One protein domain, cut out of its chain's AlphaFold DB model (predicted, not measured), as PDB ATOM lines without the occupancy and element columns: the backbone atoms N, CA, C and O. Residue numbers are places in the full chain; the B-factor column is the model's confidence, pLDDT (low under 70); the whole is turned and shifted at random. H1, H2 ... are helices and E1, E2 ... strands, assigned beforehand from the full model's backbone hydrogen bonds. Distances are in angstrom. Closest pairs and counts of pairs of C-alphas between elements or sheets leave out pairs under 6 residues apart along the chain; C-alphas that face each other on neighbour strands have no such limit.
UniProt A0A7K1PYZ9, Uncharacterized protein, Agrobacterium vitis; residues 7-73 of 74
ATOM      1  N   TYR A   7      19.390 -19.716  99.003       95.50
ATOM      2  CA  TYR A   7      18.236 -19.129  98.321       95.50
ATOM      3  C   TYR A   7      17.296 -18.419  99.301       95.50
ATOM      4  O   TYR A   7      17.272 -18.741 100.488       95.50
ATOM      5  N   ALA A   8      16.528 -17.449  98.807       95.31
ATOM      6  CA  ALA A   8      15.501 -16.777  99.595       95.31
ATOM      7  C   ALA A   8      14.253 -17.656  99.737       95.31
ATOM      8  O   ALA A   8      13.807 -18.276  98.770       95.31
ATOM      9  N   ARG A   9      13.669 -17.688 100.933       94.31
ATOM     10  CA  ARG A   9      12.460 -18.455 101.240       94.31
ATOM     11  C   ARG A   9      11.513 -17.652 102.129       94.31
ATOM     12  O   ARG A   9      11.961 -16.985 103.063       94.31
ATOM     13  N   SER A  10      10.211 -17.763 101.863       95.00
ATOM     14  CA  SER A  10       9.159 -17.264 102.755       95.00
ATOM     15  C   SER A  10       9.235 -17.955 104.120       95.00
ATOM     16  O   SER A  10       9.378 -19.174 104.211       95.00
ATOM     17  N   ALA A  11       9.104 -17.191 105.205       92.38
ATOM     18  CA  ALA A  11       9.010 -17.727 106.565       92.38
ATOM     19  C   ALA A  11       7.670 -18.439 106.845       92.38
ATOM     20  O   ALA A  11       7.477 -18.969 107.936       92.38
ATOM     21  N   SER A  12       6.748 -18.451 105.880       91.81
ATOM     22  CA  SER A  12       5.511 -19.223 105.927       91.81
ATOM     23  C   SER A  12       5.624 -20.467 105.049       91.81
ATOM     24  O   SER A  12       5.941 -20.378 103.868       91.81
ATOM     25  N   ASP A  13       5.264 -21.631 105.594       89.81
ATOM     26  CA  ASP A  13       5.149 -22.872 104.813       89.81
ATOM     27  C   ASP A  13       3.901 -22.902 103.908       89.81
ATOM     28  O   ASP A  13       3.712 -23.848 103.147       89.81
ATOM     29  N   ARG A  14       3.007 -21.905 104.015       90.94
ATOM     30  CA  ARG A  14       1.697 -21.905 103.338       90.94
ATOM     31  C   ARG A  14       1.585 -20.925 102.178       90.94
ATOM     32  O   ARG A  14       0.701 -21.097 101.348       90.94
ATOM     33  N   THR A  15       2.389 -19.864 102.168       89.81
ATOM     34  CA  THR A  15       2.272 -18.786 101.178       89.81
ATOM     35  C   THR A  15       3.574 -18.005 101.036       89.81
ATOM     36  O   THR A  15       4.294 -17.804 102.017       89.81
ATOM     37  N   ASP A  16       3.823 -17.509  99.828       86.12
ATOM     38  CA  ASP A  16       4.897 -16.561  99.524       86.12
ATOM     39  C   ASP A  16       4.473 -15.098  99.744       86.12
ATOM     40  O   ASP A  16       5.298 -14.198  99.672       86.12
ATOM     41  N   GLU A  17       3.207 -14.829 100.066       87.31
ATOM     42  CA  GLU A  17       2.728 -13.473 100.387       87.31
ATOM     43  C   GLU A  17       3.017 -13.064 101.841       87.31
ATOM     44  O   GLU A  17       2.641 -11.980 102.287       87.31
ATOM     45  N   TRP A  18       3.667 -13.934 102.616       88.69
ATOM     46  CA  TRP A  18       4.039 -13.622 103.989       88.69
ATOM     47  C   TRP A  18       5.140 -12.549 104.008       88.69
ATOM     48  O   TRP A  18       6.092 -12.637 103.230       88.69
ATOM     49  N   PRO A  19       5.063 -11.543 104.898       90.62
ATOM     50  CA  PRO A  19       5.989 -10.414 104.861       90.62
ATOM     51  C   PRO A  19       7.420 -10.792 105.245       90.62
ATOM     52  O   PRO A  19       8.338 -10.035 104.959       90.62
ATOM     53  N   PHE A  20       7.631 -11.934 105.904       94.06
ATOM     54  CA  PHE A  20       8.944 -12.319 106.407       94.06
ATOM     55  C   PHE A  20       9.633 -13.336 105.502       94.06
ATOM     56  O   PHE A  20       9.068 -14.381 105.183       94.06
ATOM     57  N   TRP A  21      10.887 -13.045 105.171       95.81
ATOM     58  CA  TRP A  21      11.755 -13.818 104.291       95.81
ATOM     59  C   TRP A  21      13.085 -14.124 104.970       95.81
ATOM     60  O   TRP A  21      13.563 -13.372 105.817       95.81
ATOM     61  N   PHE A  22      13.717 -15.230 104.598       95.38
ATOM     62  CA  PHE A  22      15.032 -15.603 105.112       95.38
ATOM     63  C   PHE A  22      15.870 -16.284 104.033       95.38
ATOM     64  O   PHE A  22      15.344 -16.720 103.010       95.38
ATOM     65  N   VAL A  23      17.179 -16.384 104.260       95.62
ATOM     66  CA  VAL A  23      18.073 -17.166 103.405       95.62
ATOM     67  C   VAL A  23      18.193 -18.578 103.957       95.62
ATOM     68  O   VAL A  23      18.585 -18.781 105.108       95.62
ATOM     69  N   ALA A  24      17.866 -19.553 103.118       95.19
ATOM     70  CA  ALA A  24      17.926 -20.964 103.432       95.19
ATOM     71  C   ALA A  24      19.144 -21.643 102.798       95.19
ATOM     72  O   ALA A  24      19.564 -21.289 101.697       95.19
ATOM     73  N   ASP A  25      19.688 -22.652 103.481       94.25
ATOM     74  CA  ASP A  25      20.720 -23.541 102.944       94.25
ATOM     75  C   ASP A  25      20.095 -24.838 102.405       94.25
ATOM     76  O   ASP A  25      19.607 -25.681 103.167       94.25
ATOM     77  N   GLN A  26      20.137 -25.017 101.082       91.31
ATOM     78  CA  GLN A  26      19.584 -26.189 100.403       91.31
ATOM     79  C   GLN A  26      20.312 -27.486 100.779       91.31
ATOM     80  O   GLN A  26      19.686 -28.542 100.847       91.31
ATOM     81  N   ARG A  27      21.617 -27.428 101.084       90.06
ATOM     82  CA  ARG A  27      22.409 -28.619 101.444       90.06
ATOM     83  C   ARG A  27      22.113 -29.123 102.859       90.06
ATOM     84  O   ARG A  27      22.444 -30.259 103.173       90.06
ATOM     85  N   HIS A  28      21.475 -28.300 103.693       88.44
ATOM     86  CA  HIS A  28      21.161 -28.611 105.092       88.44
ATOM     87  C   HIS A  28      19.651 -28.608 105.376       88.44
ATOM     88  O   HIS A  28      19.229 -28.261 106.475       88.44
ATOM     89  N   GLY A  29      18.822 -28.980 104.395       84.38
ATOM     90  CA  GLY A  29      17.390 -29.184 104.629       84.38
ATOM     91  C   GLY A  29      16.617 -27.898 104.929       84.38
ATOM     92  O   GLY A  29      15.711 -27.905 105.755       84.38
ATOM     93  N   VAL A  30      16.951 -26.803 104.238       86.81
ATOM     94  CA  VAL A  30      16.264 -25.503 104.343       86.81
ATOM     95  C   VAL A  30      16.493 -24.789 105.683       86.81
ATOM     96  O   VAL A  30      15.649 -24.041 106.178       86.81
ATOM     97  N   LEU A  31      17.670 -24.999 106.275       91.56
ATOM     98  CA  LEU A  31      18.092 -24.307 107.488       91.56
ATOM     99  C   LEU A  31      18.162 -22.790 107.255       91.56
ATOM    100  O   LEU A  31      18.811 -22.348 106.306       91.56
ATOM    101  N   ASN A  32      17.558 -21.999 108.145       92.94
ATOM    102  CA  ASN A  32      17.712 -20.544 108.139       92.94
ATOM    103  C   ASN A  32      19.153 -20.165 108.517       92.94
ATOM    104  O   ASN A  32      19.591 -20.385 109.647       92.94
ATOM    105  N   VAL A  33      19.880 -19.584 107.563       94.38
ATOM    106  CA  VAL A  33      21.281 -19.161 107.702       94.38
ATOM    107  C   VAL A  33      21.463 -17.646 107.579       94.38
ATOM    108  O   VAL A  33      22.602 -17.181 107.528       94.38
ATOM    109  N   THR A  34      20.374 -16.866 107.579       94.56
ATOM    110  CA  THR A  34      20.399 -15.402 107.395       94.56
ATOM    111  C   THR A  34      21.411 -14.722 108.307       94.56
ATOM    112  O   THR A  34      22.302 -14.031 107.821       94.56
ATOM    113  N   GLY A  35      21.329 -14.963 109.620       93.44
ATOM    114  CA  GLY A  35      22.199 -14.296 110.592       93.44
ATOM    115  C   GLY A  35      23.680 -14.591 110.380       93.44
ATOM    116  O   GLY A  35      24.501 -13.679 110.404       93.44
ATOM    117  N   ARG A  36      24.006 -15.852 110.075       92.56
ATOM    118  CA  ARG A  36      25.379 -16.291 109.801       92.56
ATOM    119  C   ARG A  36      25.938 -15.651 108.529       92.56
ATOM    120  O   ARG A  36      27.109 -15.281 108.494       92.56
ATOM    121  N   LEU A  37      25.134 -15.571 107.468       92.88
ATOM    122  CA  LEU A  37      25.565 -14.973 106.203       92.88
ATOM    123  C   LEU A  37      25.702 -13.457 106.317       92.88
ATOM    124  O   LEU A  37      26.679 -12.903 105.821       92.88
ATOM    125  N   PHE A  38      24.766 -12.806 107.005       91.75
ATOM    126  CA  PHE A  38      24.817 -11.370 107.241       91.75
ATOM    127  C   PHE A  38      26.063 -10.990 108.045       91.75
ATOM    128  O   PHE A  38      26.827 -10.142 107.598       91.75
ATOM    129  N   GLU A  39      26.340 -11.688 109.150       93.31
ATOM    130  CA  GLU A  39      27.549 -11.463 109.951       93.31
ATOM    131  C   GLU A  39      28.826 -11.671 109.135       93.31
ATOM    132  O   GLU A  39      29.745 -10.857 109.204       93.31
ATOM    133  N   LYS A  40      28.876 -12.712 108.296       91.12
ATOM    134  CA  LYS A  40      30.035 -12.963 107.433       91.12
ATOM    135  C   LYS A  40      30.280 -11.837 106.421       91.12
ATOM    136  O   LYS A  40      31.435 -11.569 106.102       91.12
ATOM    137  N   LEU A  41      29.223 -11.225 105.884       88.00
ATOM    138  CA  LEU A  41      29.328 -10.211 104.829       88.00
ATOM    139  C   LEU A  41      29.471  -8.782 105.369       88.00
ATOM    140  O   LEU A  41      30.116  -7.959 104.725       88.00
ATOM    141  N   THR A  42      28.897  -8.475 106.535       89.06
ATOM    142  CA  THR A  42      28.853  -7.109 107.090       89.06
ATOM    143  C   THR A  42      29.669  -6.941 108.372       89.06
ATOM    144  O   THR A  42      29.924  -5.814 108.791       89.06
ATOM    145  N   GLY A  43      30.065  -8.042 109.019       90.94
ATOM    146  CA  GLY A  43      30.685  -8.042 110.346       90.94
ATOM    147  C   GLY A  43      29.709  -7.771 111.496       90.94
ATOM    148  O   GLY A  43      30.145  -7.671 112.642       90.94
ATOM    149  N   GLN A  44      28.406  -7.631 111.222       88.75
ATOM    150  CA  GLN A  44      27.394  -7.349 112.240       88.75
ATOM    151  C   GLN A  44      26.564  -8.601 112.562       88.75
ATOM    152  O   GLN A  44      26.045  -9.238 111.645       88.75
ATOM    153  N   PRO A  45      26.376  -8.954 113.845       89.94
ATOM    154  CA  PRO A  45      25.561 -10.103 114.212       89.94
ATOM    155  C   PRO A  45      24.079  -9.839 113.911       89.94
ATOM    156  O   PRO A  45      23.538  -8.790 114.254       89.94
ATOM    157  N   ALA A  46      23.403 -10.825 113.319       86.69
ATOM    158  CA  ALA A  46      21.975 -10.760 112.993       86.69
ATOM    159  C   ALA A  46      21.269 -12.097 113.286       86.69
ATOM    160  O   ALA A  46      20.537 -12.649 112.464       86.69
ATOM    161  N   ASN A  47      21.540 -12.673 114.459       79.25
ATOM    162  CA  ASN A  47      21.025 -13.987 114.845       79.25
ATOM    163  C   ASN A  47      19.491 -14.025 114.826       79.25
ATOM    164  O   ASN A  47      18.835 -13.217 115.478       79.25
ATOM    165  N   GLY A  48      18.925 -14.975 114.078       71.88
ATOM    166  CA  GLY A  48      17.475 -15.119 113.927       71.88
ATOM    167  C   GLY A  48      16.807 -14.041 113.068       71.88
ATOM    168  O   GLY A  48      15.581 -14.011 113.005       71.88
ATOM    169  N   ALA A  49      17.579 -13.172 112.404       81.12
ATOM    170  CA  ALA A  49      17.018 -12.141 111.547       81.12
ATOM    171  C   ALA A  49      16.243 -12.739 110.364       81.12
ATOM    172  O   ALA A  49      16.632 -13.742 109.755       81.12
ATOM    173  N   VAL A  50      15.148 -12.062 110.045       87.62
ATOM    174  CA  VAL A  50      14.357 -12.220 108.828       87.62
ATOM    175  C   VAL A  50      14.284 -10.860 108.145       87.62
ATOM    176  O   VAL A  50      14.374  -9.822 108.801       87.62
ATOM    177  N   PHE A  51      14.120 -10.860 106.832       92.00
ATOM    178  CA  PHE A  51      13.864  -9.664 106.047       92.00
ATOM    179  C   PHE A  51      12.362  -9.453 105.911       92.00
ATOM    180  O   PHE A  51      11.615 -10.413 105.753       92.00
ATOM    181  N   THR A  52      11.917  -8.200 105.946       92.81
ATOM    182  CA  THR A  52      10.535  -7.827 105.600       92.81
ATOM    183  C   THR A  52      10.330  -7.657 104.092       92.81
ATOM    184  O   THR A  52       9.293  -7.171 103.655       92.81
ATOM    185  N   ASP A  53      11.357  -7.985 103.309       90.94
ATOM    186  CA  ASP A  53      11.412  -7.811 101.868       90.94
ATOM    187  C   ASP A  53      12.139  -9.007 101.243       90.94
ATOM    188  O   ASP A  53      13.239  -9.389 101.664       90.94
ATOM    189  N   ARG A  54      11.501  -9.595 100.232       94.44
ATOM    190  CA  ARG A  54      12.032 -10.703  99.446       94.44
ATOM    191  C   ARG A  54      13.337 -10.323  98.748       94.44
ATOM    192  O   ARG A  54      14.269 -11.125  98.750       94.44
ATOM    193  N   GLU A  55      13.420  -9.116  98.190       94.38
ATOM    194  CA  GLU A  55      14.559  -8.683  97.372       94.38
ATOM    195  C   GLU A  55      15.858  -8.641  98.193       94.38
ATOM    196  O   GLU A  55      16.926  -9.051  97.727       94.38
ATOM    197  N   TYR A  56      15.770  -8.245  99.464       93.06
ATOM    198  CA  TYR A  56      16.913  -8.266 100.376       93.06
ATOM    199  C   TYR A  56      17.399  -9.688 100.674       93.06
ATOM    200  O   TYR A  56      18.607  -9.940 100.680       93.06
ATOM    201  N   ALA A  57      16.478 -10.637 100.874       94.56
ATOM    202  CA  ALA A  57      16.839 -12.039 101.059       94.56
ATOM    203  C   ALA A  57      17.497 -12.623  99.793       94.56
ATOM    204  O   ALA A  57      18.498 -13.336  99.890       94.56
ATOM    205  N   GLU A  58      16.982 -12.294  98.605       95.94
ATOM    206  CA  GLU A  58      17.539 -12.741  97.320       95.94
ATOM    207  C   GLU A  58      18.925 -12.141  97.051       95.94
ATOM    208  O   GLU A  58      19.835 -12.846  96.602       95.94
ATOM    209  N   THR A  59      19.120 -10.867  97.396       95.25
ATOM    210  CA  THR A  59      20.413 -10.182  97.285       95.25
ATOM    211  C   THR A  59      21.457 -10.840  98.180       95.25
ATOM    212  O   THR A  59      22.545 -11.182  97.710       95.25
ATOM    213  N   LEU A  60      21.121 -11.093  99.451       93.94
ATOM    214  CA  LEU A  60      22.030 -11.755 100.387       93.94
ATOM    215  C   LEU A  60      22.389 -13.174  99.918       93.94
ATOM    216  O   LEU A  60      23.558 -13.565  99.956       93.94
ATOM    217  N   ALA A  61      21.403 -13.941  99.442       95.12
ATOM    218  CA  ALA A  61      21.631 -15.281  98.903       95.12
ATOM    219  C   ALA A  61      22.565 -15.252  97.681       95.12
ATOM    220  O   ALA A  61      23.498 -16.052  97.590       95.12
ATOM    221  N   THR A  62      22.354 -14.301  96.769       94.69
ATOM    222  CA  THR A  62      23.183 -14.120  95.569       94.69
ATOM    223  C   THR A  62      24.626 -13.792  95.935       94.69
ATOM    224  O   THR A  62      25.547 -14.456  95.461       94.69
ATOM    225  N   GLN A  63      24.834 -12.830  96.836       93.62
ATOM    226  CA  GLN A  63      26.169 -12.472  97.321       93.62
ATOM    227  C   GLN A  63      26.873 -13.672  97.961       93.62
ATOM    228  O   GLN A  63      28.021 -13.966  97.630       93.62
ATOM    229  N   ALA A  64      26.172 -14.417  98.819       93.00
ATOM    230  CA  ALA A  64      26.735 -15.580  99.489       93.00
ATOM    231  C   ALA A  64      27.148 -16.698  98.515       93.00
ATOM    232  O   ALA A  64      28.186 -17.329  98.724       93.00
ATOM    233  N   ASN A  65      26.365 -16.944  97.458       93.56
ATOM    234  CA  ASN A  65      26.718 -17.920  96.424       93.56
ATOM    235  C   ASN A  65      27.927 -17.455  95.596       93.56
ATOM    236  O   ASN A  65      28.835 -18.247  95.357       93.56
ATOM    237  N   ASN A  66      28.005 -16.171  95.237       90.44
ATOM    238  CA  ASN A  66      29.152 -15.632  94.497       90.44
ATOM    239  C   ASN A  66      30.458 -15.752  95.302       90.44
ATOM    240  O   ASN A  66      31.465 -16.221  94.776       90.44
ATOM    241  N   THR A  67      30.431 -15.430  96.601       87.25
ATOM    242  CA  THR A  67      31.603 -15.586  97.481       87.25
ATOM    243  C   THR A  67      32.050 -17.045  97.625       87.25
ATOM    244  O   THR A  67      33.238 -17.304  97.816       87.25
ATOM    245  N   LEU A  68      31.131 -18.018  97.561       77.25
ATOM    246  CA  LEU A  68      31.514 -19.436  97.553       77.25
ATOM    247  C   LEU A  68      32.312 -19.789  96.294       77.25
ATOM    248  O   LEU A  68      33.378 -20.388  96.409       77.25
ATOM    249  N   HIS A  69      31.842 -19.367  95.120       70.25
ATOM    250  CA  HIS A  69      32.512 -19.661  93.851       70.25
ATOM    251  C   HIS A  69      33.907 -19.019  93.743       70.25
ATOM    252  O   HIS A  69      34.834 -19.632  93.211       70.25
ATOM    253  N   GLU A  70      34.092 -17.821  94.303       71.50
ATOM    254  CA  GLU A  70      35.406 -17.167  94.383       71.50
ATOM    255  C   GLU A  70      36.391 -17.910  95.302       71.50
ATOM    256  O   GLU A  70      37.596 -17.915  95.047       71.50
ATOM    257  N   GLY A  71      35.897 -18.552  96.367       59.44
ATOM    258  CA  GLY A  71      36.713 -19.339  97.295       59.44
ATOM    259  C   GLY A  71      37.099 -20.726  96.776       59.44
ATOM    260  O   GLY A  71      38.116 -21.261  97.204       59.44
ATOM    261  N   GLU A  72      36.317 -21.294  95.855       55.72
ATOM    262  CA  GLU A  72      36.572 -22.601  95.221       55.72
ATOM    263  C   GLU A  72      37.506 -22.510  93.997       55.72
ATOM    264  O   GLU A  72      37.965 -23.534  93.496       55.72
ATOM    265  N   SER A  73      37.818 -21.296  93.526       53.38
ATOM    266  CA  SER A  73      38.683 -21.044  92.359       53.38
ATOM    267  C   SER A  73      40.161 -20.777  92.712       53.38
ATOM    268  O   SER A  73      40.894 -20.236  91.882       53.38
TER     269      SER A  73
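Overview. This is residues 7 to 73 of the 74 residues of an uncharacterized protein of Agrobacterium vitis (UniProt A0A7K1PYZ9). A small antiparallel hairpin of two strands, E1 and E2, is covered by the long helix H2, which runs past it and sticks out with residues 68 to 72. The short helix H1 starts next to E2 and is set steeply to H2, and the link of E1 and E2 makes the other end of the long axis. The 67 printed residues hold two named strands and two named helices, in the order E1, E2, H1, H2, a mixed class of helices and strands. The whole is compact, with a radius of gyration of the C-alphas of 11.8 A, yet elongated, spanning 38 by 24 by 20 A.

Arrangement. Start at the hairpin of E1, residues 7 to 10, and E2, residues 21 to 25, where N 9 and O 22 are 2.8 A apart and N 24 and O 7 are 2.8 A apart, within hydrogen-bond range. Residues 24 to 25 of E2 also pair, antiparallel, with residues 31 to 32. Look next at H2, residues 54 to 72: its closest C-alphas to the strands are Glu 58 to Ala 8 of E1, 5.1 A, and Ala 57 to Phe 22 of E2, 5.7 A. For H1, residues 34 to 42, the closest C-alphas to E2 are those of Thr 34 and Val 23, 4.9 A, while H1 and E1 are apart. H1 and H2 only just touch, with 3 pairs of C-alphas within 8 A, through residues 60 to 64 of H2 alone; the closest are Leu 37 and Ala 64, 6.8 A, at a steep tilt of 65 degrees, the same way. In H1 and H2 every O i to N i+4 pair is within hydrogen-bond range.

Along the chain. Find C-alpha 7 at (18.236, -19.129, 98.321), where E1 begins. E2 measures 13.3 A and H1 11.8 A. From C-alpha 54 at (12.032, -10.703, 99.446), H2 runs 27.6 A to C-alpha 72 at (36.572, -22.601, 95.221).

Size, cuts and confidence. The two C-alphas farthest apart are those of Arg 14 and Ser 73, 38.6 A. The printed part has no cut, and the link from H1 to H2, 11 residues, is long. Residues 71 to 73 are under 70 in pLDDT.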